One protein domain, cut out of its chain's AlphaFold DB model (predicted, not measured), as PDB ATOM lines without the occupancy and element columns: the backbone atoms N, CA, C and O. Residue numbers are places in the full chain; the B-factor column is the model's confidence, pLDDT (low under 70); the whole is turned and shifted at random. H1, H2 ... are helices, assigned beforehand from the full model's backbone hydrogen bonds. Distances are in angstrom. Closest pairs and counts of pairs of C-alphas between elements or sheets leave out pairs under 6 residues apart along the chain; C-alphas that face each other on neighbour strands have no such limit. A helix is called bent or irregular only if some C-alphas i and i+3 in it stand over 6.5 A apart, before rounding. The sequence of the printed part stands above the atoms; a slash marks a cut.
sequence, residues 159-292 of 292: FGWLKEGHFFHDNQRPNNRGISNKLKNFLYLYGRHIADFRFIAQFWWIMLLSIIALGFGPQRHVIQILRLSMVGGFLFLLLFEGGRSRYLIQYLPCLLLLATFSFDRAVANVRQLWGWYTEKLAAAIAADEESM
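This is residues 159 to 292 of the 292 residues of an uncharacterized protein of Levilactobacillus brevis (UniProt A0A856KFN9). A long kinked helix, H4, packs with its first half on H3 and on the end of H2, while its last part, residues 271 to 290, sticks out as a free arm. H2 and the part of H4 beyond its kink make an open V, and short H1 sits at the far end of H2, beyond a corner, next to a long loop. The printed part has 134 residues with four named helices, in the order H1, H2, H3, H4, and no named strand; its class is all helix. The whole is extended, with a radius of gyration of the C-alphas of 22.0 A, and elongated, spanning 72 by 39 by 26 A.

The longest helix is H4, residues 245 to 290, with a kink of 71 degrees near residue 252. H4 is irregular: C-alphas 250 and 253 are 7.4 A apart, and its line is a rough one. With residues 247 to 262 alone it touches H3, residues 221 to 239; the closest C-alphas, of Leu 226 and Cys 254, are 5.9 A apart. These two run opposite ways at a steep tilt of 69 degrees, only just short of about perpendicular. With residues 256 to 270 alone H4 touches residues 208 to 214 of H2, residues 194 to 214; the closest C-alphas, of Leu 214 and Ala 266, are 4.7 A apart. H2 and H4 run the same way at a steep tilt of 66 degrees. H2 touches H1, residues 179 to 187, with residues 194 to 197 alone; the closest C-alphas, of Phe 186 and Ile 194, are 4.9 A apart, and the two run the same way at a steep tilt of 63 degrees. The helix packing is mostly crossed. H1 is apart from H3 and H4, and H2 is apart from H3. In H1, H2 and H3 every O i to N i+4 pair is within hydrogen-bond range; in H4, 35 of 42 are.

H4 is 53.8 A from first to last C-alpha, ending at C-alpha 290 (200.036, 189.950, 224.106). H2 measures 30.0 A, H3 27.0 A and H1 12.7 A. C-alpha 179, where H1 begins, is at (199.165, 124.626, 232.890), and C-alpha 221, where H3 begins, is at (185.663, 150.164, 199.290).

The two C-alphas farthest apart, of Asp 170 and Met 292, are 73.7 A apart. Residues 271 to 292 stand free, and the body without them spans 52 by 34 by 17 A. Residues 159 to 178 hold no named element. The link from H3 to H4 is tight; those from H1 to H2 and from H2 to H3 are short. The printed part has no cut and ends at the chain's last residue. Its mean pLDDT is 88.7; residues 164 to 173 and residue 292 are under 70.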
ATOM      1  N   PHE A 159     181.839 139.537 226.045       91.62
ATOM      2  CA  PHE A 159     180.731 138.966 225.285       91.62
ATOM      3  C   PHE A 159     179.742 138.163 226.143       91.62
ATOM      4  O   PHE A 159     179.126 137.211 225.673       91.62
ATOM      5  N   GLY A 160     179.558 138.552 227.409       86.50
ATOM      6  CA  GLY A 160     178.659 137.863 228.333       86.50
ATOM      7  C   GLY A 160     179.204 136.531 228.857       86.50
ATOM      8  O   GLY A 160     178.418 135.707 229.331       86.50
ATOM      9  N   TRP A 161     180.522 136.315 228.795       85.69
ATOM     10  CA  TRP A 161     181.178 135.157 229.399       85.69
ATOM     11  C   TRP A 161     180.827 135.048 230.892       85.69
ATOM     12  O   TRP A 161     180.895 136.030 231.631       85.69
ATOM     13  N   LEU A 162     180.414 133.851 231.332       76.88
ATOM     14  CA  LEU A 162     179.938 133.543 232.698       76.88
ATOM     15  C   LEU A 162     178.684 134.304 233.161       76.88
ATOM     16  O   LEU A 162     178.308 134.220 234.328       76.88
ATOM     17  N   LYS A 163     178.031 135.055 232.273       72.81
ATOM     18  CA  LYS A 163     176.822 135.823 232.595       72.81
ATOM     19  C   LYS A 163     175.548 135.003 232.405       72.81
ATOM     20  O   LYS A 163     174.507 135.364 232.945       72.81
ATOM     21  N   GLU A 164     175.624 133.936 231.609       62.72
ATOM     22  CA  GLU A 164     174.505 133.066 231.269       62.72
ATOM     23  C   GLU A 164     174.953 131.605 231.151       62.72
ATOM     24  O   GLU A 164     176.025 131.315 230.620       62.72
ATOM     25  N   GLY A 165     174.083 130.699 231.607       55.50
ATOM     26  CA  GLY A 165     174.243 129.257 231.475       55.50
ATOM     27  C   GLY A 165     174.730 128.561 232.742       55.50
ATOM     28  O   GLY A 165     175.790 128.865 233.278       55.50
ATOM     29  N   HIS A 166     173.981 127.544 233.163       55.69
ATOM     30  CA  HIS A 166     174.390 126.571 234.182       55.69
ATOM     31  C   HIS A 166     175.396 125.549 233.613       55.69
ATOM     32  O   HIS A 166     175.460 124.418 234.066       55.69
ATOM     33  N   PHE A 167     176.157 125.900 232.568       57.41
ATOM     34  CA  PHE A 167     177.022 124.958 231.840       57.41
ATOM     35  C   PHE A 167     178.146 124.383 232.704       57.41
ATOM     36  O   PHE A 167     178.687 123.325 232.400       57.41
ATOM     37  N   PHE A 168     178.482 125.065 233.792       59.94
ATOM     38  CA  PHE A 168     179.464 124.604 234.753       59.94
ATOM     39  C   PHE A 168     178.743 123.997 235.959       59.94
ATOM     40  O   PHE A 168     178.589 124.655 236.985       59.94
ATOM     41  N   HIS A 169     178.264 122.763 235.804       54.97
ATOM     42  CA  HIS A 169     177.552 122.060 236.872       54.97
ATOM     43  C   HIS A 169     178.481 121.539 237.983       54.97
ATOM     44  O   HIS A 169     178.009 121.428 239.105       54.97
ATOM     45  N   ASP A 170     179.788 121.337 237.735       54.38
ATOM     46  CA  ASP A 170     180.710 120.796 238.749       54.38
ATOM     47  C   ASP A 170     182.106 121.449 238.781       54.38
ATOM     48  O   ASP A 170     182.709 121.781 237.759       54.38
ATOM     49  N   ASN A 171     182.621 121.609 240.007       58.34
ATOM     50  CA  ASN A 171     184.000 121.943 240.388       58.34
ATOM     51  C   ASN A 171     184.672 123.116 239.638       58.34
ATOM     52  O   ASN A 171     185.757 123.016 239.062       58.34
ATOM     53  N   GLN A 172     184.056 124.295 239.727       63.56
ATOM     54  CA  GLN A 172     184.584 125.554 239.189       63.56
ATOM     55  C   GLN A 172     185.763 126.163 239.976       63.56
ATOM     56  O   GLN A 172     186.179 127.276 239.655       63.56
ATOM     57  N   ARG A 173     186.288 125.477 241.003       66.69
ATOM     58  CA  ARG A 173     187.475 125.897 241.766       66.69
ATOM     59  C   ARG A 173     188.719 125.192 241.215       66.69
ATOM     60  O   ARG A 173     189.047 124.095 241.669       66.69
ATOM     61  N   PRO A 174     189.405 125.766 240.215       70.88
ATOM     62  CA  PRO A 174     190.678 125.226 239.767       70.88
ATOM     63  C   PRO A 174     191.699 125.231 240.908       70.88
ATOM     64  O   PRO A 174     191.736 126.149 241.724       70.88
ATOM     65  N   ASN A 175     192.551 124.203 240.958       73.81
ATOM     66  CA  ASN A 175     193.721 124.228 241.837       73.81
ATOM     67  C   ASN A 175     194.847 125.083 241.205       73.81
ATOM     68  O   ASN A 175     194.649 125.707 240.169       73.81
ATOM     69  N   ASN A 176     196.045 125.123 241.796       72.88
ATOM     70  CA  ASN A 176     197.166 125.919 241.258       72.88
ATOM     71  C   ASN A 176     198.255 125.094 240.547       72.88
ATOM     72  O   ASN A 176     199.317 125.620 240.220       72.88
ATOM     73  N   ARG A 177     198.029 123.798 240.317       76.38
ATOM     74  CA  ARG A 177     199.015 122.870 239.754       76.38
ATOM     75  C   ARG A 177     198.754 122.620 238.271       76.38
ATOM     76  O   ARG A 177     197.663 122.214 237.879       76.38
ATOM     77  N   GLY A 178     199.790 122.799 237.458       82.81
ATOM     78  CA  GLY A 178     199.761 122.508 236.027       82.81
ATOM     79  C   GLY A 178     199.167 123.624 235.163       82.81
ATOM     80  O   GLY A 178     198.407 124.483 235.614       82.81
ATOM     81  N   ILE A 179     199.526 123.600 233.881       81.75
ATOM     82  CA  ILE A 179     199.165 124.626 232.890       81.75
ATOM     83  C   ILE A 179     197.644 124.691 232.680       81.75
ATOM     84  O   ILE A 179     197.077 125.779 232.607       81.75
ATOM     85  N   SER A 180     196.965 123.538 232.687       82.25
ATOM     86  CA  SER A 180     195.501 123.468 232.565       82.25
ATOM     87  C   SER A 180     194.794 124.278 233.656       82.25
ATOM     88  O   SER A 180     193.876 125.043 233.366       82.25
ATOM     89  N   ASN A 181     195.247 124.181 234.910       82.50
ATOM     90  CA  ASN A 181     194.616 124.914 236.002       82.50
ATOM     91  C   ASN A 181     195.007 126.398 236.040       82.50
ATOM     92  O   ASN A 181     194.209 127.210 236.504       82.50
ATOM     93  N   LYS A 182     196.167 126.788 235.490       83.19
ATOM     94  CA  LYS A 182     196.474 128.208 235.241       83.19
ATOM     95  C   LYS A 182     195.457 128.831 234.278       83.19
ATOM     96  O   LYS A 182     194.916 129.889 234.574       83.19
ATOM     97  N   LEU A 183     195.124 128.138 233.186       82.56
ATOM     98  CA  LEU A 183     194.113 128.607 232.233       82.56
ATOM     99  C   LEU A 183     192.705 128.628 232.852       82.56
ATOM    100  O   LEU A 183     191.977 129.608 232.708       82.56
ATOM    101  N   LYS A 184     192.330 127.588 233.606       83.12
ATOM    102  CA  LYS A 184     191.046 127.565 234.328       83.12
ATOM    103  C   LYS A 184     190.939 128.699 235.348       83.12
ATOM    104  O   LYS A 184     189.874 129.292 235.464       83.12
ATOM    105  N   ASN A 185     192.027 129.050 236.039       83.50
ATOM    106  CA  ASN A 185     192.053 130.195 236.955       83.50
ATOM    107  C   ASN A 185     191.748 131.531 236.262       83.50
ATOM    108  O   ASN A 185     191.307 132.462 236.928       83.50
ATOM    109  N   PHE A 186     191.973 131.621 234.952       84.25
ATOM    110  CA  PHE A 186     191.690 132.806 234.150       84.25
ATOM    111  C   PHE A 186     190.266 132.803 233.573       84.25
ATOM    112  O   PHE A 186     189.633 133.846 233.469       84.25
ATOM    113  N   LEU A 187     189.747 131.626 233.205       82.19
ATOM    114  CA  LEU A 187     188.495 131.498 232.450       82.19
ATOM    115  C   LEU A 187     187.266 131.129 233.294       82.19
ATOM    116  O   LEU A 187     186.143 131.368 232.851       82.19
ATOM    117  N   TYR A 188     187.437 130.498 234.460       82.88
ATOM    118  CA  TYR A 188     186.324 129.963 235.256       82.88
ATOM    119  C   TYR A 188     185.831 130.967 236.304       82.88
ATOM    120  O   TYR A 188     186.578 131.827 236.759       82.88
ATOM    121  N   LEU A 189     184.569 130.819 236.729       77.00
ATOM    122  CA  LEU A 189     183.903 131.753 237.647       77.00
ATOM    123  C   LEU A 189     184.621 131.940 238.988       77.00
ATOM    124  O   LEU A 189     184.725 133.073 239.447       77.00
ATOM    125  N   TYR A 190     185.123 130.860 239.594       77.50
ATOM    126  CA  TYR A 190     185.902 130.917 240.841       77.50
ATOM    127  C   TYR A 190     187.412 130.815 240.601       77.50
ATOM    128  O   TYR A 190     188.169 130.466 241.507       77.50
ATOM    129  N   GLY A 191     187.862 131.084 239.374       81.81
ATOM    130  CA  GLY A 191     189.277 131.218 239.076       81.81
ATOM    131  C   GLY A 191     189.850 132.491 239.700       81.81
ATOM    132  O   GLY A 191     189.210 133.542 239.678       81.81
ATOM    133  N   ARG A 192     191.071 132.415 240.242       84.25
ATOM    134  CA  ARG A 192     191.731 133.549 240.916       84.25
ATOM    135  C   ARG A 192     191.867 134.796 240.030       84.25
ATOM    136  O   ARG A 192     191.822 135.906 240.543       84.25
ATOM    137  N   HIS A 193     192.021 134.606 238.723       87.06
ATOM    138  CA  HIS A 193     192.349 135.652 237.753       87.06
ATOM    139  C   HIS A 193     191.171 136.009 236.838       87.06
ATOM    140  O   HIS A 193     191.355 136.594 235.773       87.06
ATOM    141  N   ILE A 194     189.936 135.675 237.230       87.50
ATOM    142  CA  ILE A 194     188.763 135.993 236.407       87.50
ATOM    143  C   ILE A 194     188.545 137.505 236.258       87.50
ATOM    144  O   ILE A 194     188.069 137.967 235.221       87.50
ATOM    145  N   ALA A 195     188.906 138.294 237.275       88.56
ATOM    146  CA  ALA A 195     188.865 139.751 237.199       88.56
ATOM    147  C   ALA A 195     189.873 140.284 236.167       88.56
ATOM    148  O   ALA A 195     189.508 141.128 235.349       88.56
ATOM    149  N   ASP A 196     191.084 139.721 236.139       91.56
ATOM    150  CA  ASP A 196     192.132 140.075 235.178       91.56
ATOM    151  C   ASP A 196     191.683 139.767 233.744       91.56
ATOM    152  O   ASP A 196     191.785 140.619 232.863       91.56
ATOM    153  N   PHE A 197     191.084 138.592 233.512       91.06
ATOM    154  CA  PHE A 197     190.472 138.255 232.222       91.06
ATOM    155  C   PHE A 197     189.436 139.292 231.789       91.06
ATOM    156  O   PHE A 197     189.480 139.776 230.658       91.06
ATOM    157  N   ARG A 198     188.506 139.652 232.685       91.75
ATOM    158  CA  ARG A 198     187.456 140.636 232.386       91.75
ATOM    159  C   ARG A 198     188.048 141.998 232.042       91.75
ATOM    160  O   ARG A 198     187.579 142.630 231.100       91.75
ATOM    161  N   PHE A 199     189.078 142.422 232.772       94.44
ATOM    162  CA  PHE A 199     189.783 143.669 232.508       94.44
ATOM    163  C   PHE A 199     190.466 143.649 231.137       94.44
ATOM    164  O   PHE A 199     190.219 144.542 230.331       94.44
ATOM    165  N   ILE A 200     191.251 142.611 230.828       94.94
ATOM    166  CA  ILE A 200     191.953 142.489 229.542       94.94
ATOM    167  C   ILE A 200     190.958 142.430 228.380       94.94
ATOM    168  O   ILE A 200     191.137 143.129 227.384       94.94
ATOM    169  N   ALA A 201     189.884 141.649 228.513       94.81
ATOM    170  CA  ALA A 201     188.843 141.554 227.496       94.81
ATOM    171  C   ALA A 201     188.156 142.908 227.261       94.81
ATOM    172  O   ALA A 201     187.970 143.319 226.115       94.81
ATOM    173  N   GLN A 202     187.823 143.637 228.332       96.69
ATOM    174  CA  GLN A 202     187.214 144.961 228.225       96.69
ATOM    175  C   GLN A 202     188.180 145.991 227.625       96.69
ATOM    176  O   GLN A 202     187.770 146.783 226.780       96.69
ATOM    177  N   PHE A 203     189.448 145.972 228.032       97.56
ATOM    178  CA  PHE A 203     190.478 146.857 227.499       97.56
ATOM    179  C   PHE A 203     190.678 146.627 226.000       97.56
ATOM    180  O   PHE A 203     190.599 147.571 225.213       97.56
ATOM    181  N   TRP A 204     190.846 145.367 225.590       96.88
ATOM    182  CA  TRP A 204     190.971 144.992 224.183       96.88
ATOM    183  C   TRP A 204     189.749 145.424 223.372       96.88
ATOM    184  O   TRP A 204     189.874 145.977 222.281       96.88
ATOM    185  N   TRP A 205     188.557 145.229 223.929       97.06
ATOM    186  CA  TRP A 205     187.315 145.638 223.295       97.06
ATOM    187  C   TRP A 205     187.224 147.154 223.087       97.06
ATOM    188  O   TRP A 205     186.927 147.603 221.980       97.06
ATOM    189  N   ILE A 206     187.536 147.950 224.114       97.56
ATOM    190  CA  ILE A 206     187.573 149.416 224.011       97.56
ATOM    191  C   ILE A 206     188.622 149.850 222.985       97.56
ATOM    192  O   ILE A 206     188.326 150.703 222.156       97.56
ATOM    193  N   MET A 207     189.809 149.236 222.982       97.69
ATOM    194  CA  MET A 207     190.855 149.530 222.001       97.69
ATOM    195  C   MET A 207     190.354 149.328 220.563       97.69
ATOM    196  O   MET A 207     190.504 150.224 219.732       97.69
ATOM    197  N   LEU A 208     189.710 148.191 220.266       97.69
ATOM    198  CA  LEU A 208     189.147 147.918 218.939       97.69
ATOM    199  C   LEU A 208     188.090 148.955 218.541       97.69
ATOM    200  O   LEU A 208     188.120 149.467 217.421       97.69
ATOM    201  N   LEU A 209     187.170 149.290 219.452       96.56
ATOM    202  CA  LEU A 209     186.137 150.293 219.190       96.56
ATOM    203  C   LEU A 209     186.737 151.684 218.955       96.56
ATOM    204  O   LEU A 209     186.300 152.375 218.036       96.56
ATOM    205  N   SER A 210     187.759 152.070 219.720       97.00
ATOM    206  CA  SER A 210     188.474 153.336 219.550       97.00
ATOM    207  C   SER A 210     189.171 153.418 218.196       97.00
ATOM    208  O   SER A 210     189.042 154.431 217.517       97.00
ATOM    209  N   ILE A 211     189.843 152.349 217.748       97.44
ATOM    210  CA  ILE A 211     190.465 152.308 216.413       97.44
ATOM    211  C   ILE A 211     189.411 152.511 215.319       97.44
ATOM    212  O   ILE A 211     189.603 153.313 214.407       97.44
ATOM    213  N   ILE A 212     188.273 151.817 215.411       96.31
ATOM    214  CA  ILE A 212     187.191 151.937 214.425       96.31
ATOM    215  C   ILE A 212     186.602 153.354 214.431       96.31
ATOM    216  O   ILE A 212     186.389 153.929 213.362       96.31
ATOM    217  N   ALA A 213     186.349 153.914 215.617       95.38
ATOM    218  CA  ALA A 213     185.780 155.249 215.782       95.38
ATOM    219  C   ALA A 213     186.719 156.340 215.251       95.38
ATOM    220  O   ALA A 213     186.279 157.227 214.524       95.38
ATOM    221  N   LEU A 214     188.015 156.243 215.559       96.25
ATOM    222  CA  LEU A 214     189.036 157.200 215.135       96.25
ATOM    223  C   LEU A 214     189.447 157.023 213.671       96.25
ATOM    224  O   LEU A 214     189.989 157.950 213.084       96.25
ATOM    225  N   GLY A 215     189.152 155.887 213.035       94.62
ATOM    226  CA  GLY A 215     189.437 155.623 211.620       94.62
ATOM    227  C   GLY A 215     188.507 156.321 210.612       94.62
ATOM    228  O   GLY A 215     188.319 155.818 209.499       94.62
ATOM    229  N   PHE A 216     187.867 157.436 210.972       89.31
ATOM    230  CA  PHE A 216     186.925 158.170 210.116       89.31
ATOM    231  C   PHE A 216     187.590 158.820 208.881       89.31
ATOM    232  O   PHE A 216     188.812 158.962 208.797       89.31
ATOM    233  N   GLY A 217     186.765 159.212 207.905       86.56
ATOM    234  CA  GLY A 217     187.197 159.854 206.656       86.56
ATOM    235  C   GLY A 217     187.069 158.968 205.407       86.56
ATOM    236  O   GLY A 217     186.427 157.909 205.469       86.56
ATOM    237  N   PRO A 218     187.648 159.407 204.268       81.62
ATOM    238  CA  PRO A 218     187.670 158.652 203.019       81.62
ATOM    239  C   PRO A 218     188.400 157.330 203.209       81.62
ATOM    240  O   PRO A 218     189.506 157.286 203.744       81.62
ATOM    241  N   GLN A 219     187.760 156.243 202.796       82.50
ATOM    242  CA  GLN A 219     188.243 154.897 203.063       82.50
ATOM    243  C   GLN A 219     188.041 153.993 201.857       82.50
ATOM    244  O   GLN A 219     187.190 154.239 201.000       82.50
ATOM    245  N   ARG A 220     188.823 152.912 201.824       87.56
ATOM    246  CA  ARG A 220     188.742 151.876 200.792       87.56
ATOM    247  C   ARG A 220     187.337 151.273 200.733       87.56
ATOM    248  O   ARG A 220     186.654 151.154 201.748       87.56
ATOM    249  N   HIS A 221     186.957 150.803 199.549       90.69
ATOM    250  CA  HIS A 221     185.663 150.164 199.290       90.69
ATOM    251  C   HIS A 221     185.319 149.055 200.304       90.69
ATOM    252  O   HIS A 221     184.218 149.007 200.847       90.69
ATOM    253  N   VAL A 222     186.304 148.215 200.640       93.44
ATOM    254  CA  VAL A 222     186.165 147.123 201.620       93.44
ATOM    255  C   VAL A 222     185.782 147.635 203.015       93.44
ATOM    256  O   VAL A 222     184.957 147.024 203.687       93.44
ATOM    257  N   ILE A 223     186.316 148.780 203.447       94.81
ATOM    258  CA  ILE A 223     185.999 149.364 204.761       94.81
ATOM    259  C   ILE A 223     184.540 149.830 204.802       94.81
ATOM    260  O   ILE A 223     183.880 149.663 205.825       94.81
ATOM    261  N   GLN A 224     184.008 150.359 203.696       94.50
ATOM    262  CA  GLN A 224     182.597 150.752 203.615       94.50
ATOM    263  C   GLN A 224     181.664 149.539 203.694       94.50
ATOM    264  O   GLN A 224     180.686 149.574 204.439       94.50
ATOM    265  N   ILE A 225     182.012 148.439 203.017       96.62
ATOM    266  CA  ILE A 225     181.295 147.159 203.138       96.62
ATOM    267  C   ILE A 225     181.294 146.687 204.595       96.62
ATOM    268  O   ILE A 225     180.239 146.348 205.130       96.62
ATOM    269  N   LEU A 226     182.449 146.699 205.264       97.00
ATOM    270  CA  LEU A 226     182.567 146.264 206.659       97.00
ATOM    271  C   LEU A 226     181.782 147.172 207.617       97.00
ATOM    272  O   LEU A 226     181.083 146.670 208.495       97.00
ATOM    273  N   ARG A 227     181.821 148.496 207.427       95.75
ATOM    274  CA  ARG A 227     181.010 149.453 208.201       95.75
ATOM    275  C   ARG A 227     179.521 149.183 208.035       95.75
ATOM    276  O   ARG A 227     178.815 149.073 209.033       95.75
ATOM    277  N   LEU A 228     179.055 149.027 206.797       97.00
ATOM    278  CA  LEU A 228     177.649 148.740 206.528       97.00
ATOM    279  C   LEU A 228     177.238 147.364 207.069       97.00
ATOM    280  O   LEU A 228     176.143 147.229 207.605       97.00
ATOM    281  N   SER A 229     178.133 146.373 207.021       97.50
ATOM    282  CA  SER A 229     177.926 145.062 207.649       97.50
ATOM    283  C   SER A 229     177.711 145.194 209.159       97.50
ATOM    284  O   SER A 229     176.780 144.600 209.700       97.50
ATOM    285  N   MET A 230     178.527 146.010 209.836       96.62
ATOM    286  CA  MET A 230     178.382 146.275 211.270       96.62
ATOM    287  C   MET A 230     177.083 147.020 211.586       96.62
ATOM    288  O   MET A 230     176.368 146.625 212.505       96.62
ATOM    289  N   VAL A 231     176.736 148.050 210.805       97.06
ATOM    290  CA  VAL A 231     175.467 148.783 210.952       97.06
ATOM    291  C   VAL A 231     174.276 147.846 210.760       97.06
ATOM    292  O   VAL A 231     173.387 147.815 211.607       97.06
ATOM    293  N   GLY A 232     174.277 147.028 209.705       97.50
ATOM    294  CA  GLY A 232     173.240 146.025 209.466       97.50
ATOM    295  C   GLY A 232     173.142 145.014 210.611       97.50
ATOM    296  O   GLY A 232     172.042 144.697 211.061       97.50
ATOM    297  N   GLY A 233     174.282 144.567 211.143       96.69
ATOM    298  CA  GLY A 233     174.339 143.677 212.299       96.69
ATOM    299  C   GLY A 233     173.720 144.303 213.547       96.69
ATOM    300  O   GLY A 233     172.903 143.666 214.212       96.69
ATOM    301  N   PHE A 234     174.035 145.566 213.838       96.56
ATOM    302  CA  PHE A 234     173.425 146.300 214.948       96.56
ATOM    303  C   PHE A 234     171.922 146.504 214.748       96.56
ATOM    304  O   PHE A 234     171.160 146.253 215.678       96.56
ATOM    305  N   LEU A 235     171.477 146.880 213.546       96.88
ATOM    306  CA  LEU A 235     170.052 147.007 213.227       96.88
ATOM    307  C   LEU A 235     169.314 145.682 213.438       96.88
ATOM    308  O   LEU A 235     168.266 145.661 214.082       96.88
ATOM    309  N   PHE A 236     169.889 144.564 212.991       96.31
ATOM    310  CA  PHE A 236     169.328 143.241 213.249       96.31
ATOM    311  C   PHE A 236     169.193 142.967 214.754       96.31
ATOM    312  O   PHE A 236     168.119 142.577 215.210       96.31
ATOM    313  N   LEU A 237     170.239 143.223 215.546       95.69
ATOM    314  CA  LEU A 237     170.198 143.026 217.002       95.69
ATOM    315  C   LEU A 237     169.259 143.998 217.723       95.69
ATOM    316  O   LEU A 237     168.844 143.723 218.849       95.69
ATOM    317  N   LEU A 238     168.927 145.138 217.120       96.62
ATOM    318  CA  LEU A 238     167.936 146.073 217.642       96.62
ATOM    319  C   LEU A 238     166.505 145.623 217.337       96.62
ATOM    320  O   LEU A 238     165.651 145.732 218.219       96.62
ATOM    321  N   LEU A 239     166.265 145.049 216.158       95.38
ATOM    322  CA  LEU A 239     164.952 144.551 215.731       95.38
ATOM    323  C   LEU A 239     164.580 143.203 216.366       95.38
ATOM    324  O   LEU A 239     163.441 143.014 216.784       95.38
ATOM    325  N   PHE A 240     165.534 142.279 216.471       95.50
ATOM    326  CA  PHE A 240     165.319 140.905 216.936       95.50
ATOM    327  C   PHE A 240     165.885 140.673 218.340       95.50
ATOM    328  O   PHE A 240     166.335 141.607 219.003       95.50
ATOM    329  N   GLU A 241     165.838 139.434 218.827       92.69
ATOM    330  CA  GLU A 241     166.472 139.043 220.085       92.69
ATOM    331  C   GLU A 241     167.949 139.477 220.106       92.69
ATOM    332  O   GLU A 241     168.743 139.122 219.234       92.69
ATOM    333  N   GLY A 242     168.294 140.273 221.113       90.06
ATOM    334  CA  GLY A 242     169.602 140.882 221.307       90.06
ATOM    335  C   GLY A 242     169.788 141.241 222.780       90.06
ATOM    336  O   GLY A 242     169.632 140.409 223.663       90.06
ATOM    337  N   GLY A 243     170.140 142.482 223.091       86.44
ATOM    338  CA  GLY A 243     170.287 142.965 224.465       86.44
ATOM    339  C   GLY A 243     171.397 142.291 225.283       86.44
ATOM    340  O   GLY A 243     171.384 142.396 226.510       86.44
ATOM    341  N   ARG A 244     172.339 141.592 224.634       87.81
ATOM    342  CA  ARG A 244     173.545 140.996 225.235       87.81
ATOM    343  C   ARG A 244     174.688 141.048 224.229       87.81
ATOM    344  O   ARG A 244     174.467 140.876 223.033       87.81
ATOM    345  N   SER A 245     175.920 141.179 224.702       88.69
ATOM    346  CA  SER A 245     177.062 141.273 223.795       88.69
ATOM    347  C   SER A 245     177.411 139.976 223.075       88.69
ATOM    348  O   SER A 245     177.891 140.039 221.950       88.69
ATOM    349  N   ARG A 246     177.058 138.795 223.605       90.94
ATOM    350  CA  ARG A 246     177.298 137.506 222.920       90.94
ATOM    351  C   ARG A 246     176.755 137.435 221.491       90.94
ATOM    352  O   ARG A 246     177.304 136.722 220.657       90.94
ATOM    353  N   TYR A 247     175.673 138.157 221.191       90.81
ATOM    354  CA  TYR A 247     175.091 138.130 219.852       90.81
ATOM    355  C   TYR A 247     176.001 138.809 218.813       90.81
ATOM    356  O   TYR A 247     175.854 138.538 217.623       90.81
ATOM    357  N   LEU A 248     176.984 139.612 219.243       93.25
ATOM    358  CA  LEU A 248     178.022 140.172 218.375       93.25
ATOM    359  C   LEU A 248     179.094 139.171 217.956       93.25
ATOM    360  O   LEU A 248     179.807 139.461 216.999       93.25
ATOM    361  N   ILE A 249     179.206 138.006 218.604       92.62
ATOM    362  CA  ILE A 249     180.260 137.024 218.295       92.62
ATOM    363  C   ILE A 249     180.250 136.654 216.805       92.62
ATOM    364  O   ILE A 249     181.301 136.571 216.178       92.62
ATOM    365  N   GLN A 250     179.065 136.535 216.201       91.31
ATOM    366  CA  GLN A 250     178.927 136.234 214.771       91.31
ATOM    367  C   GLN A 250     179.471 137.334 213.839       91.31
ATOM    368  O   GLN A 250     179.753 137.062 212.678       91.31
ATOM    369  N   TYR A 251     179.599 138.569 214.330       94.38
ATOM    370  CA  TYR A 251     180.118 139.715 213.583       94.38
ATOM    371  C   TYR A 251     181.575 140.039 213.938       94.38
ATOM    372  O   TYR A 251     182.140 140.968 213.362       94.38
ATOM    373  N   LEU A 252     182.213 139.274 214.837       94.62
ATOM    374  CA  LEU A 252     183.618 139.475 215.197       94.62
ATOM    375  C   LEU A 252     184.566 139.456 213.996       94.62
ATOM    376  O   LEU A 252     185.410 140.345 213.943       94.62
ATOM    377  N   PRO A 253     184.435 138.551 213.003       95.00
ATOM    378  CA  PRO A 253     185.304 138.599 211.830       95.00
ATOM    379  C   PRO A 253     185.232 139.948 211.103       95.00
ATOM    380  O   PRO A 253     186.262 140.523 210.763       95.00
ATOM    381  N   CYS A 254     184.024 140.501 210.933       96.06
ATOM    382  CA  CYS A 254     183.838 141.813 210.310       96.06
ATOM    383  C   CYS A 254     184.437 142.936 211.164       96.06
ATOM    384  O   CYS A 254     185.102 143.821 210.632       96.06
ATOM    385  N   LEU A 255     184.222 142.894 212.480       96.38
ATOM    386  CA  LEU A 255     184.712 143.910 213.409       96.38
ATOM    387  C   LEU A 255     186.240 143.923 213.496       96.38
ATOM    388  O   LEU A 255     186.838 144.994 213.455       96.38
ATOM    389  N   LEU A 256     186.869 142.750 213.586       97.44
ATOM    390  CA  LEU A 256     188.325 142.618 213.649       97.44
ATOM    391  C   LEU A 256     188.971 143.116 212.354       97.44
ATOM    392  O   LEU A 256     189.863 143.955 212.418       97.44
ATOM    393  N   LEU A 257     188.464 142.695 211.188       97.38
ATOM    394  CA  LEU A 257     188.933 143.210 209.897       97.38
ATOM    395  C   LEU A 257     188.739 144.726 209.784       97.38
ATOM    396  O   LEU A 257     189.623 145.428 209.294       97.38
ATOM    397  N   LEU A 258     187.600 145.242 210.256       96.94
ATOM    398  CA  LEU A 258     187.318 146.673 210.240       96.94
ATOM    399  C   LEU A 258     188.309 147.445 211.114       96.94
ATOM    400  O   LEU A 258     188.813 148.473 210.668       96.94
ATOM    401  N   ALA A 259     188.612 146.957 212.318       97.12
ATOM    402  CA  ALA A 259     189.612 147.559 213.193       97.12
ATOM    403  C   ALA A 259     191.001 147.537 212.541       97.12
ATOM    404  O   ALA A 259     191.640 148.582 212.445       97.12
ATOM    405  N   THR A 260     191.428 146.388 212.007       96.62
ATOM    406  CA  THR A 260     192.727 146.246 211.333       96.62
ATOM    407  C   THR A 260     192.867 147.210 210.159       96.62
ATOM    408  O   THR A 260     193.832 147.963 210.099       96.62
ATOM    409  N   PHE A 261     191.890 147.262 209.248       95.69
ATOM    410  CA  PHE A 261     191.956 148.164 208.093       95.69
ATOM    411  C   PHE A 261     191.771 149.642 208.451       95.69
ATOM    412  O   PHE A 261     192.137 150.509 207.658       95.69
ATOM    413  N   SER A 262     191.206 149.946 209.620       96.12
ATOM    414  CA  SER A 262     191.047 151.324 210.097       96.12
ATOM    415  C   SER A 262     192.276 151.844 210.845       96.12
ATOM    416  O   SER A 262     192.355 153.051 211.064       96.12
ATOM    417  N   PHE A 263     193.226 150.979 211.218       95.88
ATOM    418  CA  PHE A 263     194.342 151.320 212.102       95.88
ATOM    419  C   PHE A 263     195.212 152.464 211.572       95.88
ATOM    420  O   PHE A 263     195.348 153.480 212.250       95.88
ATOM    421  N   ASP A 264     195.719 152.359 210.341       94.31
ATOM    422  CA  ASP A 264     196.596 153.387 209.760       94.31
ATOM    423  C   ASP A 264     195.912 154.759 209.718       94.31
ATOM    424  O   ASP A 264     196.504 155.789 210.051       94.31
ATOM    425  N   ARG A 265     194.621 154.774 209.359       94.81
ATOM    426  CA  ARG A 265     193.836 156.009 209.331       94.81
ATOM    427  C   ARG A 265     193.576 156.543 210.733       94.81
ATOM    428  O   ARG A 265     193.636 157.753 210.921       94.81
ATOM    429  N   ALA A 266     193.297 155.674 211.699       96.50
ATOM    430  CA  ALA A 266     193.114 156.075 213.086       96.50
ATOM    431  C   ALA A 266     194.380 156.753 213.626       96.50
ATOM    432  O   ALA A 266     194.290 157.840 214.189       96.50
ATOM    433  N   VAL A 267     195.563 156.183 213.368       96.25
ATOM    434  CA  VAL A 267     196.852 156.786 213.744       96.25
ATOM    435  C   VAL A 267     197.044 158.145 213.069       96.25
ATOM    436  O   VAL A 267     197.407 159.113 213.737       96.25
ATOM    437  N   ALA A 268     196.766 158.249 211.766       95.31
ATOM    438  CA  ALA A 268     196.867 159.514 211.040       95.31
ATOM    439  C   ALA A 268     195.919 160.588 211.605       95.31
ATOM    440  O   ALA A 268     196.345 161.714 211.849       95.31
ATOM    441  N   ASN A 269     194.661 160.231 211.871       96.12
ATOM    442  CA  ASN A 269     193.669 161.147 212.429       96.12
ATOM    443  C   ASN A 269     194.043 161.584 213.856       96.12
ATOM    444  O   ASN A 269     193.889 162.755 214.184       96.12
ATOM    445  N   VAL A 270     194.581 160.690 214.692       96.00
ATOM    446  CA  VAL A 270     195.077 161.049 216.033       96.00
ATOM    447  C   VAL A 270     196.234 162.041 215.941       96.00
ATOM    448  O   VAL A 270     196.215 163.052 216.636       96.00
ATOM    449  N   ARG A 271     197.210 161.803 215.054       95.75
ATOM    450  CA  ARG A 271     198.323 162.744 214.828       95.75
ATOM    451  C   ARG A 271     197.828 164.107 214.349       95.75
ATOM    452  O   ARG A 271     198.313 165.124 214.828       95.75
ATOM    453  N   GLN A 272     196.850 164.124 213.446       93.50
ATOM    454  CA  GLN A 272     196.256 165.360 212.940       93.50
ATOM    455  C   GLN A 272     195.521 166.139 214.039       93.50
ATOM    456  O   GLN A 272     195.708 167.346 214.160       93.50
ATOM    457  N   LEU A 273     194.711 165.458 214.854       94.00
ATOM    458  CA  LEU A 273     194.006 166.075 215.980       94.00
ATOM    459  C   LEU A 273     194.982 166.622 217.024       94.00
ATOM    460  O   LEU A 273     194.762 167.709 217.552       94.00
ATOM    461  N   TRP A 274     196.065 165.891 217.289       93.81
ATOM    462  CA  TRP A 274     197.116 166.335 218.196       93.81
ATOM    463  C   TRP A 274     197.835 167.582 217.673       93.81
ATOM    464  O   TRP A 274     197.964 168.549 218.412       93.81
ATOM    465  N   GLY A 275     198.233 167.594 216.395       93.81
ATOM    466  CA  GLY A 275     198.862 168.758 215.763       93.81
ATOM    467  C   GLY A 275     197.975 170.004 215.821       93.81
ATOM    468  O   GLY A 275     198.405 171.057 216.288       93.81
ATOM    469  N   TRP A 276     196.699 169.856 215.458       94.38
ATOM    470  CA  TRP A 276     195.715 170.937 215.560       94.38
ATOM    471  C   TRP A 276     195.561 171.459 216.996       94.38
ATOM    472  O   TRP A 276     195.507 172.669 217.216       94.38
ATOM    473  N   TYR A 277     195.519 170.559 217.984       94.44
ATOM    474  CA  TYR A 277     195.456 170.940 219.395       94.44
ATOM    475  C   TYR A 277     196.698 171.730 219.820       94.44
ATOM    476  O   TYR A 277     196.565 172.773 220.454       94.44
ATOM    477  N   THR A 278     197.896 171.280 219.435       95.25
ATOM    478  CA  THR A 278     199.146 171.973 219.777       95.25
ATOM    479  C   THR A 278     199.245 173.356 219.138       95.25
ATOM    480  O   THR A 278     199.659 174.295 219.809       95.25
ATOM    481  N   GLU A 279     198.805 173.513 217.887       94.69
ATOM    482  CA  GLU A 279     198.760 174.818 217.213       94.69
ATOM    483  C   GLU A 279     197.794 175.779 217.915       94.69
ATOM    484  O   GLU A 279     198.123 176.939 218.157       94.69
ATOM    485  N   LYS A 280     196.602 175.296 218.290       94.62
ATOM    486  CA  LYS A 280     195.611 176.105 219.009       94.62
ATOM    487  C   LYS A 280     196.068 176.491 220.407       94.62
ATOM    488  O   LYS A 280     195.814 177.617 220.820       94.62
ATOM    489  N   LEU A 281     196.741 175.584 221.110       94.44
ATOM    490  CA  LEU A 281     197.304 175.861 222.424       94.44
ATOM    491  C   LEU A 281     198.393 176.937 222.340       94.44
ATOM    492  O   LEU A 281     198.361 177.880 223.119       94.44
ATOM    493  N   ALA A 282     199.304 176.836 221.368       94.88
ATOM    494  CA  ALA A 282     200.346 177.840 221.159       94.88
ATOM    495  C   ALA A 282     199.760 179.221 220.821       94.88
ATOM    496  O   ALA A 282     200.189 180.222 221.382       94.88
ATOM    497  N   ALA A 283     198.740 179.271 219.957       94.19
ATOM    498  CA  ALA A 283     198.056 180.519 219.621       94.19
ATOM    499  C   ALA A 283     197.327 181.147 220.823       94.19
ATOM    500  O   ALA A 283     197.306 182.366 220.945       94.19
ATOM    501  N   ALA A 284     196.733 180.331 221.701       93.38
ATOM    502  CA  ALA A 284     196.080 180.821 222.913       93.38
ATOM    503  C   ALA A 284     197.093 181.407 223.907       93.38
ATOM    504  O   ALA A 284     196.871 182.496 224.417       93.38
ATOM    505  N   ILE A 285     198.226 180.724 224.116       94.44
ATOM    506  CA  ILE A 285     199.306 181.215 224.985       94.44
ATOM    507  C   ILE A 285     199.856 182.549 224.462       94.44
ATOM    508  O   ILE A 285     199.983 183.491 225.234       94.44
ATOM    509  N   ALA A 286     200.117 182.657 223.154       93.75
ATOM    510  CA  ALA A 286     200.610 183.898 222.553       93.75
ATOM    511  C   ALA A 286     199.614 185.065 222.693       93.75
ATOM    512  O   ALA A 286     200.019 186.189 222.968       93.75
ATOM    513  N   ALA A 287     198.311 184.804 222.543       92.12
ATOM    514  CA  ALA A 287     197.279 185.826 222.720       92.12
ATOM    515  C   ALA A 287     197.164 186.308 224.177       92.12
ATOM    516  O   ALA A 287     196.936 187.495 224.408       92.12
ATOM    517  N   ASP A 288     197.334 185.407 225.150       91.75
ATOM    518  CA  ASP A 288     197.358 185.770 226.569       91.75
ATOM    519  C   ASP A 288     198.601 186.621 226.894       91.75
ATOM    520  O   ASP A 288     198.477 187.632 227.585       91.75
ATOM    521  N   GLU A 289     199.771 186.278 226.342       90.06
ATOM    522  CA  GLU A 289     201.016 187.049 226.494       90.06
ATOM    523  C   GLU A 289     200.940 188.454 225.868       90.06
ATOM    524  O   GLU A 289     201.466 189.396 226.449       90.06
ATOM    525  N   GLU A 290     200.260 188.629 224.729       84.38
ATOM    526  CA  GLU A 290     200.036 189.950 224.106       84.38
ATOM    527  C   GLU A 290     199.027 190.829 224.873       84.38
ATOM    528  O   GLU A 290     198.955 192.037 224.640       84.38
ATOM    529  N   SER A 291     198.227 190.238 225.765       76.56
ATOM    530  CA  SER A 291     197.201 190.939 226.550       76.56
ATOM    531  C   SER A 291     197.672 191.425 227.930       76.56
ATOM    532  O   SER A 291     196.907 192.106 228.623       76.56
ATOM    533  N   MET A 292     198.905 191.083 228.319       65.69
ATOM    534  CA  MET A 292     199.579 191.495 229.560       65.69
ATOM    535  C   MET A 292     200.524 192.677 229.341       65.69
ATOM    536  O   MET A 292     200.593 193.521 230.265       65.69
TER     537      MET A 292